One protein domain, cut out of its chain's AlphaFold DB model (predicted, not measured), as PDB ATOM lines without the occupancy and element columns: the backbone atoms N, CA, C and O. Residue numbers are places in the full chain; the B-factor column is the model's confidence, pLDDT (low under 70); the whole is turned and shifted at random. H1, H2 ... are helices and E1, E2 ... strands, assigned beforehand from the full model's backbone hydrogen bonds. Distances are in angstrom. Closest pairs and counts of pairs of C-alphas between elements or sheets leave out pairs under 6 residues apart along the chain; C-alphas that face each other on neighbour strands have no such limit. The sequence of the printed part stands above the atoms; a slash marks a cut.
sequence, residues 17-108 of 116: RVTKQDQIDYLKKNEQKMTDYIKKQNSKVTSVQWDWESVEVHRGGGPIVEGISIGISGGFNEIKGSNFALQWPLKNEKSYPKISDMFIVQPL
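This is residues 17 to 108 of the 116 residues of an uncharacterized protein of Lactococcus chungangensis CAU 28 = DSM 22330 (UniProt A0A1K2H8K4). Two helices, H1 and then H2, cover one face of a twisted three-stranded sheet, and a long closing stretch returns to pair briefly with the edge strand E3. The long strands E1 and E2 bend sharply along their way. The printed part has 92 residues, with two named helices and then three named strands, H1 H2 E1 E2 E3. The sheet order is E1 - E2 - E3, all antiparallel, and the class is mixed, helices and strands. It is compact, with a radius of gyration of the C-alphas of 12.9 A and spans of 38 by 28 by 22 A.

H1, residues 20 to 29, begins at C-alpha 20 (214.815, 246.204, 248.319) and is 14.3 A long. H2, residues 31 to 41, measures 15.8 A. E1, residues 48 to 61, measures 28.7 A and bends by 77 degrees at residue 53. E2, residues 66 to 76, measures 27.6 A and bends by 63 degrees at residue 69. E3, residues 82 to 90, measures 26.8 A and ends at C-alpha 90 (217.212, 257.314, 242.774).

E1 E2 E3 form a meander, each strand the antiparallel neighbour of the one before. Hairpin E1 and E2 has N 58 and O 69 within hydrogen-bond range at 2.8 A; hairpin E2 and E3 has N 72 and O 86 at 2.9 A. H1 and H2 are on the same face, making two layers, helices over a sheet. H1 runs slantwise to the strands, 47 degrees to E1 on the local plane; its closest C-alphas to E1 are Ile 24 and Val 55, 7.1 A. H2 runs across them, 82 degrees to E2 on the local plane; its closest C-alphas to E1 are Thr 35 and Val 48, 6.3 A. H1 and H2 meet only through their link. In both helices every O i to N i+4 pair is within hydrogen-bond range.

The C-alphas of Arg 17 and Lys 44, 39.8 A apart, are the two farthest apart. The printed part has no cut and no long link between named elements. Residues 91 to 108 have no named element; 103 to 104 pair antiparallel with 86 to 87 of E3. Mean pLDDT of the printed part is 92.9; residues 17 and 61 to 63 are under 70.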
ATOM      1  N   ARG A  17     209.137 253.370 254.099       68.31
ATOM      2  CA  ARG A  17     210.477 252.775 254.023       68.31
ATOM      3  C   ARG A  17     210.480 251.692 252.938       68.31
ATOM      4  O   ARG A  17     210.339 250.523 253.272       68.31
ATOM      5  N   VAL A  18     210.607 252.082 251.669       82.50
ATOM      6  CA  VAL A  18     210.683 251.136 250.545       82.50
ATOM      7  C   VAL A  18     211.842 250.174 250.799       82.50
ATOM      8  O   VAL A  18     212.977 250.601 251.043       82.50
ATOM      9  N   THR A  19     211.543 248.880 250.814       90.44
ATOM     10  CA  THR A  19     212.544 247.824 250.944       90.44
ATOM     11  C   THR A  19     213.125 247.467 249.576       90.44
ATOM     12  O   THR A  19     212.543 247.773 248.535       90.44
ATOM     13  N   LYS A  20     214.261 246.759 249.563       89.94
ATOM     14  CA  LYS A  20     214.815 246.204 248.319       89.94
ATOM     15  C   LYS A  20     213.807 245.287 247.613       89.94
ATOM     16  O   LYS A  20     213.719 245.303 246.391       89.94
ATOM     17  N   GLN A  21     213.019 244.526 248.377       92.88
ATOM     18  CA  GLN A  21     211.997 243.649 247.812       92.88
ATOM     19  C   GLN A  21     210.880 244.449 247.136       92.88
ATOM     20  O   GLN A  21     210.517 244.134 246.008       92.88
ATOM     21  N   ASP A  22     210.414 245.534 247.760       92.38
ATOM     22  CA  ASP A  22     209.406 246.411 247.153       92.38
ATOM     23  C   ASP A  22     209.907 247.018 245.830       92.38
ATOM     24  O   ASP A  22     209.155 247.114 244.859       92.38
ATOM     25  N   GLN A  23     211.189 247.404 245.760       93.75
ATOM     26  CA  GLN A  23     211.809 247.877 244.516       93.75
ATOM     27  C   GLN A  23     211.811 246.786 243.438       93.75
ATOM     28  O   GLN A  23     211.429 247.064 242.302       93.75
ATOM     29  N   ILE A  24     212.194 245.551 243.783       96.00
ATOM     30  CA  ILE A  24     212.179 244.405 242.858       96.00
ATOM     31  C   ILE A  24     210.756 244.130 242.361       96.00
ATOM     32  O   ILE A  24     210.546 243.971 241.159       96.00
ATOM     33  N   ASP A  25     209.770 244.120 243.253       96.12
ATOM     34  CA  ASP A  25     208.372 243.860 242.903       96.12
ATOM     35  C   ASP A  25     207.806 244.966 242.002       96.12
ATOM     36  O   ASP A  25     207.083 244.698 241.036       96.12
ATOM     37  N   TYR A  26     208.194 246.218 242.251       95.00
ATOM     38  CA  TYR A  26     207.852 247.344 241.390       95.00
ATOM     39  C   TYR A  26     208.486 247.234 239.994       95.00
ATOM     40  O   TYR A  26     207.813 247.515 238.995       95.00
ATOM     41  N   LEU A  27     209.749 246.803 239.901       97.12
ATOM     42  CA  LEU A  27     210.409 246.538 238.621       97.12
ATOM     43  C   LEU A  27     209.718 245.383 237.878       97.12
ATOM     44  O   LEU A  27     209.362 245.558 236.715       97.12
ATOM     45  N   LYS A  28     209.407 244.264 238.548       97.19
ATOM     46  CA  LYS A  28     208.640 243.135 237.977       97.19
ATOM     47  C   LYS A  28     207.281 243.570 237.430       97.19
ATOM     48  O   LYS A  28     206.914 243.220 236.313       97.19
ATOM     49  N   LYS A  29     206.551 244.427 238.151       96.50
ATOM     50  CA  LYS A  29     205.279 245.001 237.667       96.50
ATOM     51  C   LYS A  29     205.441 245.815 236.374       96.50
ATOM     52  O   LYS A  29     204.479 245.978 235.625       96.50
ATOM     53  N   ASN A  30     206.637 246.337 236.109       97.00
ATOM     54  CA  ASN A  30     206.963 247.113 234.914       97.00
ATOM     55  C   ASN A  30     207.860 246.352 233.921       97.00
ATOM     56  O   ASN A  30     208.374 246.974 232.991       97.00
ATOM     57  N   GLU A  31     208.002 245.029 234.064       98.12
ATOM     58  CA  GLU A  31     208.878 244.188 233.237       98.12
ATOM     59  C   GLU A  31     208.656 244.405 231.739       98.12
ATOM     60  O   GLU A  31     209.616 244.612 231.003       98.12
ATOM     61  N   GLN A  32     207.399 244.479 231.289       98.00
ATOM     62  CA  GLN A  32     207.093 244.704 229.875       98.00
ATOM     63  C   GLN A  32     207.695 246.012 229.341       98.00
ATOM     64  O   GLN A  32     208.285 246.022 228.265       98.00
ATOM     65  N   LYS A  33     207.611 247.113 230.103       98.25
ATOM     66  CA  LYS A  33     208.152 248.417 229.677       98.25
ATOM     67  C   LYS A  33     209.674 248.389 229.576       98.25
ATOM     68  O   LYS A  33     210.233 249.000 228.668       98.25
ATOM     69  N   MET A  34     210.333 247.695 230.503       98.25
ATOM     70  CA  MET A  34     211.788 247.535 230.493       98.25
ATOM     71  C   MET A  34     212.230 246.625 229.342       98.25
ATOM     72  O   MET A  34     213.183 246.939 228.632       98.25
ATOM     73  N   THR A  35     211.496 245.539 229.092       98.44
ATOM     74  CA  THR A  35     211.734 244.629 227.963       98.44
ATOM     75  C   THR A  35     211.597 245.363 226.631       98.44
ATOM     76  O   THR A  35     212.473 245.258 225.773       98.44
ATOM     77  N   ASP A  36     210.543 246.166 226.468       98.31
ATOM     78  CA  ASP A  36     210.336 246.978 225.268       98.31
ATOM     79  C   ASP A  36     211.453 248.010 225.079       98.31
ATOM     80  O   ASP A  36     211.870 248.273 223.950       98.31
ATOM     81  N   TYR A  37     211.962 248.590 226.170       98.12
ATOM     82  CA  TYR A  37     213.102 249.502 226.122       98.12
ATOM     83  C   TYR A  37     214.368 248.808 225.601       98.12
ATOM     84  O   TYR A  37     215.028 249.357 224.719       98.12
ATOM     85  N   ILE A  38     214.681 247.600 226.088       97.88
ATOM     86  CA  ILE A  38     215.839 246.815 225.623       97.88
ATOM     87  C   ILE A  38     215.701 246.440 224.146       97.88
ATOM     88  O   ILE A  38     216.635 246.647 223.373       97.88
ATOM     89  N   LYS A  39     214.521 245.979 223.720       97.81
ATOM     90  CA  LYS A  39     214.253 245.639 222.311       97.81
ATOM     91  C   LYS A  39     214.417 246.824 221.360       97.81
ATOM     92  O   LYS A  39     214.795 246.647 220.208       97.81
ATOM     93  N   LYS A  40     214.166 248.047 221.832       96.88
ATOM     94  CA  LYS A  40     214.388 249.268 221.043       96.88
ATOM     95  C   LYS A  40     215.864 249.622 220.866       96.88
ATOM     96  O   LYS A  40     216.172 250.353 219.932       96.88
ATOM     97  N   GLN A  41     216.761 249.119 221.720       96.12
ATOM     98  CA  GLN A  41     218.198 249.387 221.593       96.12
ATOM     99  C   GLN A  41     218.806 248.676 220.380       96.12
ATOM    100  O   GLN A  41     219.737 249.191 219.771       96.12
ATOM    101  N   ASN A  42     218.275 247.507 220.009       96.44
ATOM    102  CA  ASN A  42     218.661 246.804 218.793       96.44
ATOM    103  C   ASN A  42     217.487 245.959 218.278       96.44
ATOM    104  O   ASN A  42     217.014 245.054 218.962       96.44
ATOM    105  N   SER A  43     217.064 246.215 217.036       96.50
ATOM    106  CA  SER A  43     215.954 245.509 216.370       96.50
ATOM    107  C   SER A  43     216.121 243.985 216.267       96.50
ATOM    108  O   SER A  43     215.135 243.277 216.076       96.50
ATOM    109  N   LYS A  44     217.347 243.467 216.412       97.25
ATOM    110  CA  LYS A  44     217.645 242.030 216.416       97.25
ATOM    111  C   LYS A  44     217.328 241.356 217.757       97.25
ATOM    112  O   LYS A  44     217.376 240.131 217.843       97.25
ATOM    113  N   VAL A  45     216.993 242.114 218.803       98.25
ATOM    114  CA  VAL A  45     216.575 241.562 220.099       98.25
ATOM    115  C   VAL A  45     215.105 241.138 220.050       98.25
ATOM    116  O   VAL A  45     214.193 241.961 219.964       98.25
ATOM    117  N   THR A  46     214.860 239.837 220.156       97.50
ATOM    118  CA  THR A  46     213.537 239.203 220.113       97.50
ATOM    119  C   THR A  46     213.064 238.731 221.489       97.50
ATOM    120  O   THR A  46     211.859 238.788 221.763       97.50
ATOM    121  N   SER A  47     213.975 238.362 222.396       98.19
ATOM    122  CA  SER A  47     213.666 237.978 223.783       98.19
ATOM    123  C   SER A  47     214.640 238.600 224.789       98.19
ATOM    124  O   SER A  47     215.762 238.958 224.442       98.19
ATOM    125  N   VAL A  48     214.189 238.758 226.036       98.56
ATOM    126  CA  VAL A  48     214.960 239.317 227.157       98.56
ATOM    127  C   VAL A  48     214.823 238.370 228.346       98.56
ATOM    128  O   VAL A  48     213.726 237.883 228.617       98.56
ATOM    129  N   GLN A  49     215.927 238.107 229.038       98.56
ATOM    130  CA  GLN A  49     215.998 237.285 230.242       98.56
ATOM    131  C   GLN A  49     216.508 238.155 231.395       98.56
ATOM    132  O   GLN A  49     217.668 238.556 231.398       98.56
ATOM    133  N   TRP A  50     215.641 238.463 232.358       98.31
ATOM    134  CA  TRP A  50     215.993 239.288 233.514       98.31
ATOM    135  C   TRP A  50     216.680 238.466 234.599       98.31
ATOM    136  O   TRP A  50     216.143 237.450 235.041       98.31
ATOM    137  N   ASP A  51     217.827 238.944 235.074       98.31
ATOM    138  CA  ASP A  51     218.465 238.422 236.276       98.31
ATOM    139  C   ASP A  51     217.965 239.224 237.486       98.31
ATOM    140  O   ASP A  51     218.536 240.243 237.875       98.31
ATOM    141  N   TRP A  52     216.854 238.782 238.074       98.06
ATOM    142  CA  TRP A  52     216.258 239.450 239.237       98.06
ATOM    143  C   TRP A  52     217.128 239.387 240.498       98.06
ATOM    144  O   TRP A  52     216.929 240.196 241.404       98.06
ATOM    145  N   GLU A  53     218.080 238.455 240.568       97.69
ATOM    146  CA  GLU A  53     219.024 238.355 241.684       97.69
ATOM    147  C   GLU A  53     220.116 239.428 241.584       97.69
ATOM    148  O   GLU A  53     220.596 239.913 242.610       97.69
ATOM    149  N   SER A  54     220.423 239.886 240.363       97.31
ATOM    150  CA  SER A  54     221.370 240.978 240.103       97.31
ATOM    151  C   SER A  54     220.880 242.373 240.505       97.31
ATOM    152  O   SER A  54     221.627 243.342 240.366       97.31
ATOM    153  N   VAL A  55     219.636 242.514 240.981       97.31
ATOM    154  CA  VAL A  55     219.109 243.826 241.372       97.31
ATOM    155  C   VAL A  55     219.910 244.380 242.544       97.31
ATOM    156  O   VAL A  55     219.946 243.783 243.624       97.31
ATOM    157  N   GLU A  56     220.506 245.556 242.377       95.12
ATOM    158  CA  GLU A  56     221.358 246.171 243.395       95.12
ATOM    159  C   GLU A  56     221.225 247.695 243.417       95.12
ATOM    160  O   GLU A  56     221.043 248.337 242.388       95.12
ATOM    161  N   VAL A  57     221.311 248.277 244.618       93.38
ATOM    162  CA  VAL A  57     221.403 249.726 244.802       93.38
ATOM    163  C   VAL A  57     222.876 250.112 244.883       93.38
ATOM    164  O   VAL A  57     223.578 249.700 245.805       93.38
ATOM    165  N   HIS A  58     223.332 250.938 243.950       89.56
ATOM    166  CA  HIS A  58     224.694 251.447 243.906       89.56
ATOM    167  C   HIS A  58     224.757 252.848 244.522       89.56
ATOM    168  O   HIS A  58     223.917 253.705 244.235       89.56
ATOM    169  N   ARG A  59     225.779 253.099 245.348       86.31
ATOM    170  CA  ARG A  59     226.118 254.436 245.859       86.31
ATOM    171  C   ARG A  59     227.453 254.879 245.260       86.31
ATOM    172  O   ARG A  59     228.458 254.206 245.476       86.31
ATOM    173  N   GLY A  60     227.487 256.007 244.557       73.06
ATOM    174  CA  GLY A  60     228.728 256.584 244.037       73.06
ATOM    175  C   GLY A  60     228.518 257.626 242.936       73.06
ATOM    176  O   GLY A  60     227.452 257.718 242.341       73.06
ATOM    177  N   GLY A  61     229.551 258.423 242.661       60.44
ATOM    178  CA  GLY A  61     229.611 259.348 241.523       60.44
ATOM    179  C   GLY A  61     230.399 258.737 240.368       60.44
ATOM    180  O   GLY A  61     231.559 259.087 240.162       60.44
ATOM    181  N   GLY A  62     229.806 257.767 239.670       64.69
ATOM    182  CA  GLY A  62     230.394 257.211 238.450       64.69
ATOM    183  C   GLY A  62     230.202 258.165 237.264       64.69
ATOM    184  O   GLY A  62     229.342 259.038 237.322       64.69
ATOM    185  N   PRO A  63     230.930 257.989 236.146       63.72
ATOM    186  CA  PRO A  63     230.759 258.846 234.965       63.72
ATOM    187  C   PRO A  63     229.350 258.760 234.352       63.72
ATOM    188  O   PRO A  63     228.964 259.633 233.584       63.72
ATOM    189  N   ILE A  64     228.602 257.698 234.671       71.75
ATOM    190  CA  ILE A  64     227.276 257.410 234.115       71.75
ATOM    191  C   ILE A  64     226.152 257.869 235.058       71.75
ATOM    192  O   ILE A  64     225.148 258.402 234.594       71.75
ATOM    193  N   VAL A  65     226.316 257.690 236.374       74.19
ATOM    194  CA  VAL A  65     225.355 258.155 237.384       74.19
ATOM    195  C   VAL A  65     226.085 258.865 238.502       74.19
ATOM    196  O   VAL A  65     226.933 258.282 239.181       74.19
ATOM    197  N   GLU A  66     225.672 260.101 238.744       79.00
ATOM    198  CA  GLU A  66     225.998 260.834 239.953       79.00
ATOM    199  C   GLU A  66     225.002 260.470 241.069       79.00
ATOM    200  O   GLU A  66     223.789 260.604 240.905       79.00
ATOM    201  N   GLY A  67     225.496 259.991 242.214       88.56
ATOM    202  CA  GLY A  67     224.680 259.783 243.414       88.56
ATOM    203  C   GLY A  67     224.266 258.330 243.657       88.56
ATOM    204  O   GLY A  67     225.103 257.480 243.953       88.56
ATOM    205  N   ILE A  68     222.960 258.053 243.673       92.00
ATOM    206  CA  ILE A  68     222.411 256.735 244.029       92.00
ATOM    207  C   ILE A  68     221.588 256.217 242.856       92.00
ATOM    208  O   ILE A  68     220.762 256.945 242.311       92.00
ATOM    209  N   SER A  69     221.788 254.957 242.485       94.00
ATOM    210  CA  SER A  69     220.978 254.274 241.475       94.00
ATOM    211  C   SER A  69     220.571 252.886 241.929       94.00
ATOM    212  O   SER A  69     221.161 252.324 242.847       94.00
ATOM    213  N   ILE A  70     219.563 252.332 241.267       95.25
ATOM    214  CA  ILE A  70     219.293 250.896 241.268       95.25
ATOM    215  C   ILE A  70     219.591 250.350 239.877       95.25
ATOM    216  O   ILE A  70     219.239 250.986 238.882       95.25
ATOM    217  N   GLY A  71     220.270 249.212 239.814       95.75
ATOM    218  CA  GLY A  71     220.623 248.522 238.583       95.75
ATOM    219  C   GLY A  71     220.058 247.112 238.531       95.75
ATOM    220  O   GLY A  71     219.752 246.520 239.565       95.75
ATOM    221  N   ILE A  72     219.911 246.592 237.317       98.00
ATOM    222  CA  ILE A  72     219.572 245.196 237.033       98.00
ATOM    223  C   ILE A  72     220.275 244.762 235.745       98.00
ATOM    224  O   ILE A  72     220.363 245.528 234.780       98.00
ATOM    225  N   SER A  73     220.761 243.528 235.727       98.12
ATOM    226  CA  SER A  73     221.358 242.890 234.556       98.12
ATOM    227  C   SER A  73     220.402 241.889 233.909       98.12
ATOM    228  O   SER A  73     219.398 241.463 234.487       98.12
ATOM    229  N   GLY A  74     220.717 241.495 232.682       98.06
ATOM    230  CA  GLY A  74     219.995 240.435 231.994       98.06
ATOM    231  C   GLY A  74     220.697 239.982 230.723       98.06
ATOM    232  O   GLY A  74     221.682 240.585 230.299       98.06
ATOM    233  N   GLY A  75     220.174 238.916 230.125       98.44
ATOM    234  CA  GLY A  75     220.562 238.394 228.814       98.44
ATOM    235  C   GLY A  75     219.480 238.637 227.762       98.44
ATOM    236  O   GLY A  75     218.379 239.102 228.067       98.44
ATOM    237  N   PHE A  76     219.784 238.333 226.508       98.56
ATOM    238  CA  PHE A  76     218.835 238.471 225.409       98.56
ATOM    239  C   PHE A  76     218.963 237.338 224.388       98.56
ATOM    240  O   PHE A  76     220.012 236.709 224.241       98.56
ATOM    241  N   ASN A  77     217.877 237.092 223.652       98.31
ATOM    242  CA  ASN A  77     217.782 236.090 222.584       98.31
ATOM    243  C   ASN A  77     218.160 234.657 223.001       98.31
ATOM    244  O   ASN A  77     218.463 233.844 222.133       98.31
ATOM    245  N   GLU A  78     218.176 234.347 224.303       97.88
ATOM    246  CA  GLU A  78     218.643 233.056 224.840       97.88
ATOM    247  C   GLU A  78     220.098 232.724 224.444       97.88
ATOM    248  O   GLU A  78     220.539 231.574 224.490       97.88
ATOM    249  N   ILE A  79     220.883 233.740 224.072       97.44
ATOM    250  CA  ILE A  79     222.270 233.563 223.651       97.44
ATOM    251  C   ILE A  79     223.150 233.488 224.897       97.44
ATOM    252  O   ILE A  79     223.211 234.425 225.698       97.44
ATOM    253  N   LYS A  80     223.898 232.392 225.047       97.06
ATOM    254  CA  LYS A  80     224.881 232.259 226.128       97.06
ATOM    255  C   LYS A  80     225.929 233.372 226.037       97.06
ATOM    256  O   LYS A  80     226.557 233.562 225.001       97.06
ATOM    257  N   GLY A  81     226.137 234.079 227.145       96.88
ATOM    258  CA  GLY A  81     227.080 235.197 227.215       96.88
ATOM    259  C   GLY A  81     226.539 236.512 226.652       96.88
ATOM    260  O   GLY A  81     227.270 237.505 226.671       96.88
ATOM    261  N   SER A  82     225.284 236.542 226.187       98.25
ATOM    262  CA  SER A  82     224.586 237.805 225.965       98.25
ATOM    263  C   SER A  82     224.390 238.528 227.292       98.25
ATOM    264  O   SER A  82     224.079 237.899 228.305       98.25
ATOM    265  N   ASN A  83     224.608 239.838 227.307       98.12
ATOM    266  CA  ASN A  83     224.348 240.636 228.491       98.12
ATOM    267  C   ASN A  83     224.013 242.092 228.168       98.12
ATOM    268  O   ASN A  83     224.419 242.651 227.144       98.12
ATOM    269  N   PHE A  84     223.285 242.696 229.095       97.38
ATOM    270  CA  PHE A  84     223.060 244.124 229.213       97.38
ATOM    271  C   PHE A  84     222.937 244.487 230.696       97.38
ATOM    272  O   PHE A  84     222.742 243.618 231.546       97.38
ATOM    273  N   ALA A  85     223.013 245.781 230.995       96.25
ATOM    274  CA  ALA A  85     222.668 246.302 232.309       96.25
ATOM    275  C   ALA A  85     221.844 247.589 232.163       96.25
ATOM    276  O   ALA A  85     222.183 248.476 231.372       96.25
ATOM    277  N   LEU A  86     220.740 247.658 232.905       96.19
ATOM    278  CA  LEU A  86     219.904 248.846 233.051       96.19
ATOM    279  C   LEU A  86     220.117 249.471 234.416       96.19
ATOM    280  O   LEU A  86     220.322 248.766 235.403       96.19
ATOM    281  N   GLN A  87     219.996 250.792 234.468       95.69
ATOM    282  CA  GLN A  87     220.006 251.548 235.710       95.69
ATOM    283  C   GLN A  87     218.928 252.632 235.727       95.69
ATOM    284  O   GLN A  87     218.467 253.101 234.684       95.69
ATOM    285  N   TRP A  88     218.561 253.036 236.945       94.44
ATOM    286  CA  TRP A  88     217.705 254.180 237.248       94.44
ATOM    287  C   TRP A  88     218.358 255.055 238.312       94.44
ATOM    288  O   TRP A  88     218.773 254.517 239.345       94.44
ATOM    289  N   PRO A  89     218.377 256.386 238.148       93.25
ATOM    290  CA  PRO A  89     218.722 257.273 239.246       93.25
ATOM    291  C   PRO A  89     217.649 257.204 240.342       93.25
ATOM    292  O   PRO A  89     216.448 257.090 240.069       93.25
ATOM    293  N   LEU A  90     218.076 257.298 241.598       91.31
ATOM    294  CA  LEU A  90     217.212 257.314 242.774       91.31
ATOM    295  C   LEU A  90     217.383 258.615 243.560       91.31
ATOM    296  O   LEU A  90     218.491 259.109 243.743       91.31
ATOM    297  N   LYS A  91     216.279 259.128 244.120       88.81
ATOM    298  CA  LYS A  91     216.311 260.247 245.084       88.81
ATOM    299  C   LYS A  91     217.072 259.857 246.360       88.81
ATOM    300  O   LYS A  91     217.790 260.669 246.930       88.81
ATOM    301  N   ASN A  92     216.872 258.626 246.826       88.62
ATOM    302  CA  ASN A  92     217.620 257.973 247.899       88.62
ATOM    303  C   ASN A  92     217.446 256.444 247.784       88.62
ATOM    304  O   ASN A  92     216.597 255.970 247.033       88.62
ATOM    305  N   GLU A  93     218.192 255.666 248.568       89.00
ATOM    306  CA  GLU A  93     218.174 254.188 248.518       89.00
ATOM    307  C   GLU A  93     216.810 253.544 248.757       89.00
ATOM    308  O   GLU A  93     216.582 252.414 248.340       89.00
ATOM    309  N   LYS A  94     215.913 254.250 249.447       87.56
ATOM    310  CA  LYS A  94     214.572 253.785 249.816       87.56
ATOM    311  C   LYS A  94     213.499 254.465 248.971       87.56
ATOM    312  O   LYS A  94     212.391 254.697 249.441       87.56
ATOM    313  N   SER A  95     213.841 254.831 247.740       89.25
ATOM    314  CA  SER A  95     212.906 255.372 246.757       89.25
ATOM    315  C   SER A  95     212.597 254.327 245.692       89.25
ATOM    316  O   SER A  95     213.460 253.530 245.325       89.25
ATOM    317  N   TYR A  96     211.381 254.356 245.151       91.06
ATOM    318  CA  TYR A  96     211.094 253.641 243.910       91.06
ATOM    319  C   TYR A  96     211.810 254.318 242.733       91.06
ATOM    320  O   TYR A  96     211.860 255.553 242.687       91.06
ATOM    321  N   PRO A  97     212.320 253.549 241.756       91.69
ATOM    322  CA  PRO A  97     212.790 254.128 240.508       91.69
ATOM    323  C   PRO A  97     211.616 254.705 239.710       91.69
ATOM    324  O   PRO A  97     210.510 254.153 239.678       91.69
ATOM    325  N   LYS A  98     211.850 255.806 239.000       92.75
ATOM    326  CA  LYS A  98     210.920 256.270 237.967       92.75
ATOM    327  C   LYS A  98     211.175 255.463 236.708       92.75
ATOM    328  O   LYS A  98     212.238 255.576 236.118       92.75
ATOM    329  N   ILE A  99     210.200 254.670 236.269       94.38
ATOM    330  CA  ILE A  99     210.390 253.751 235.133       94.38
ATOM    331  C   ILE A  99     210.828 254.479 233.858       94.38
ATOM    332  O   ILE A  99     211.621 253.936 233.102       94.38
ATOM    333  N   SER A 100     210.354 255.708 233.642       94.12
ATOM    334  CA  SER A 100     210.745 256.557 232.509       94.12
ATOM    335  C   SER A 100     212.224 256.934 232.478       94.12
ATOM    336  O   SER A 100     212.724 257.263 231.411       94.12
ATOM    337  N   ASP A 101     212.905 256.890 233.620       94.44
ATOM    338  CA  ASP A 101     214.260 257.419 233.789       94.44
ATOM    339  C   ASP A 101     215.311 256.303 233.632       94.44
ATOM    340  O   ASP A 101     216.455 256.453 234.052       94.44
ATOM    341  N   MET A 102     214.911 255.156 233.060       95.50
ATOM    342  CA  MET A 102     215.814 254.046 232.764       95.50
ATOM    343  C   MET A 102     216.799 254.410 231.664       95.50
ATOM    344  O   MET A 102     216.438 255.054 230.679       95.50
ATOM    345  N   PHE A 103     218.016 253.901 231.781       94.88
ATOM    346  CA  PHE A 103     218.997 253.965 230.711       94.88
ATOM    347  C   PHE A 103     219.896 252.725 230.737       94.88
ATOM    348  O   PHE A 103     220.013 252.030 231.750       94.88
ATOM    349  N   ILE A 104     220.510 252.429 229.591       94.62
ATOM    350  CA  ILE A 104     221.445 251.314 229.451       94.62
ATOM    351  C   ILE A 104     222.859 251.805 229.777       94.62
ATOM    352  O   ILE A 104     223.288 252.837 229.263       94.62
ATOM    353  N   VAL A 105     223.579 251.099 230.650       91.50
ATOM    354  CA  VAL A 105     224.932 251.523 231.083       91.50
ATOM    355  C   VAL A 105     226.019 251.121 230.090       91.50
ATOM    356  O   VAL A 105     227.123 251.658 230.111       91.50
ATOM    357  N   GLN A 106     225.720 250.145 229.237       90.44
ATOM    358  CA  GLN A 106     226.644 249.590 228.260       90.44
ATOM    359  C   GLN A 106     225.885 249.131 227.016       90.44
ATOM    360  O   GLN A 106     224.719 248.757 227.130       90.44
ATOM    361  N   PRO A 107     226.521 249.095 225.836       93.56
ATOM    362  CA  PRO A 107     225.922 248.457 224.672       93.56
ATOM    363  C   PRO A 107     225.572 246.991 224.948       93.56
ATOM    364  O   PRO A 107     226.178 246.350 225.808       93.56
ATOM    365  N   LEU A 108     224.631 246.449 224.177       97.62
ATOM    366  CA  LEU A 108     224.351 245.015 224.180       97.62
ATOM    367  C   LEU A 108     225.610 244.256 223.754       97.62
ATOM    368  O   LEU A 108     226.251 244.635 222.772       97.62
TER     369      LEU A 108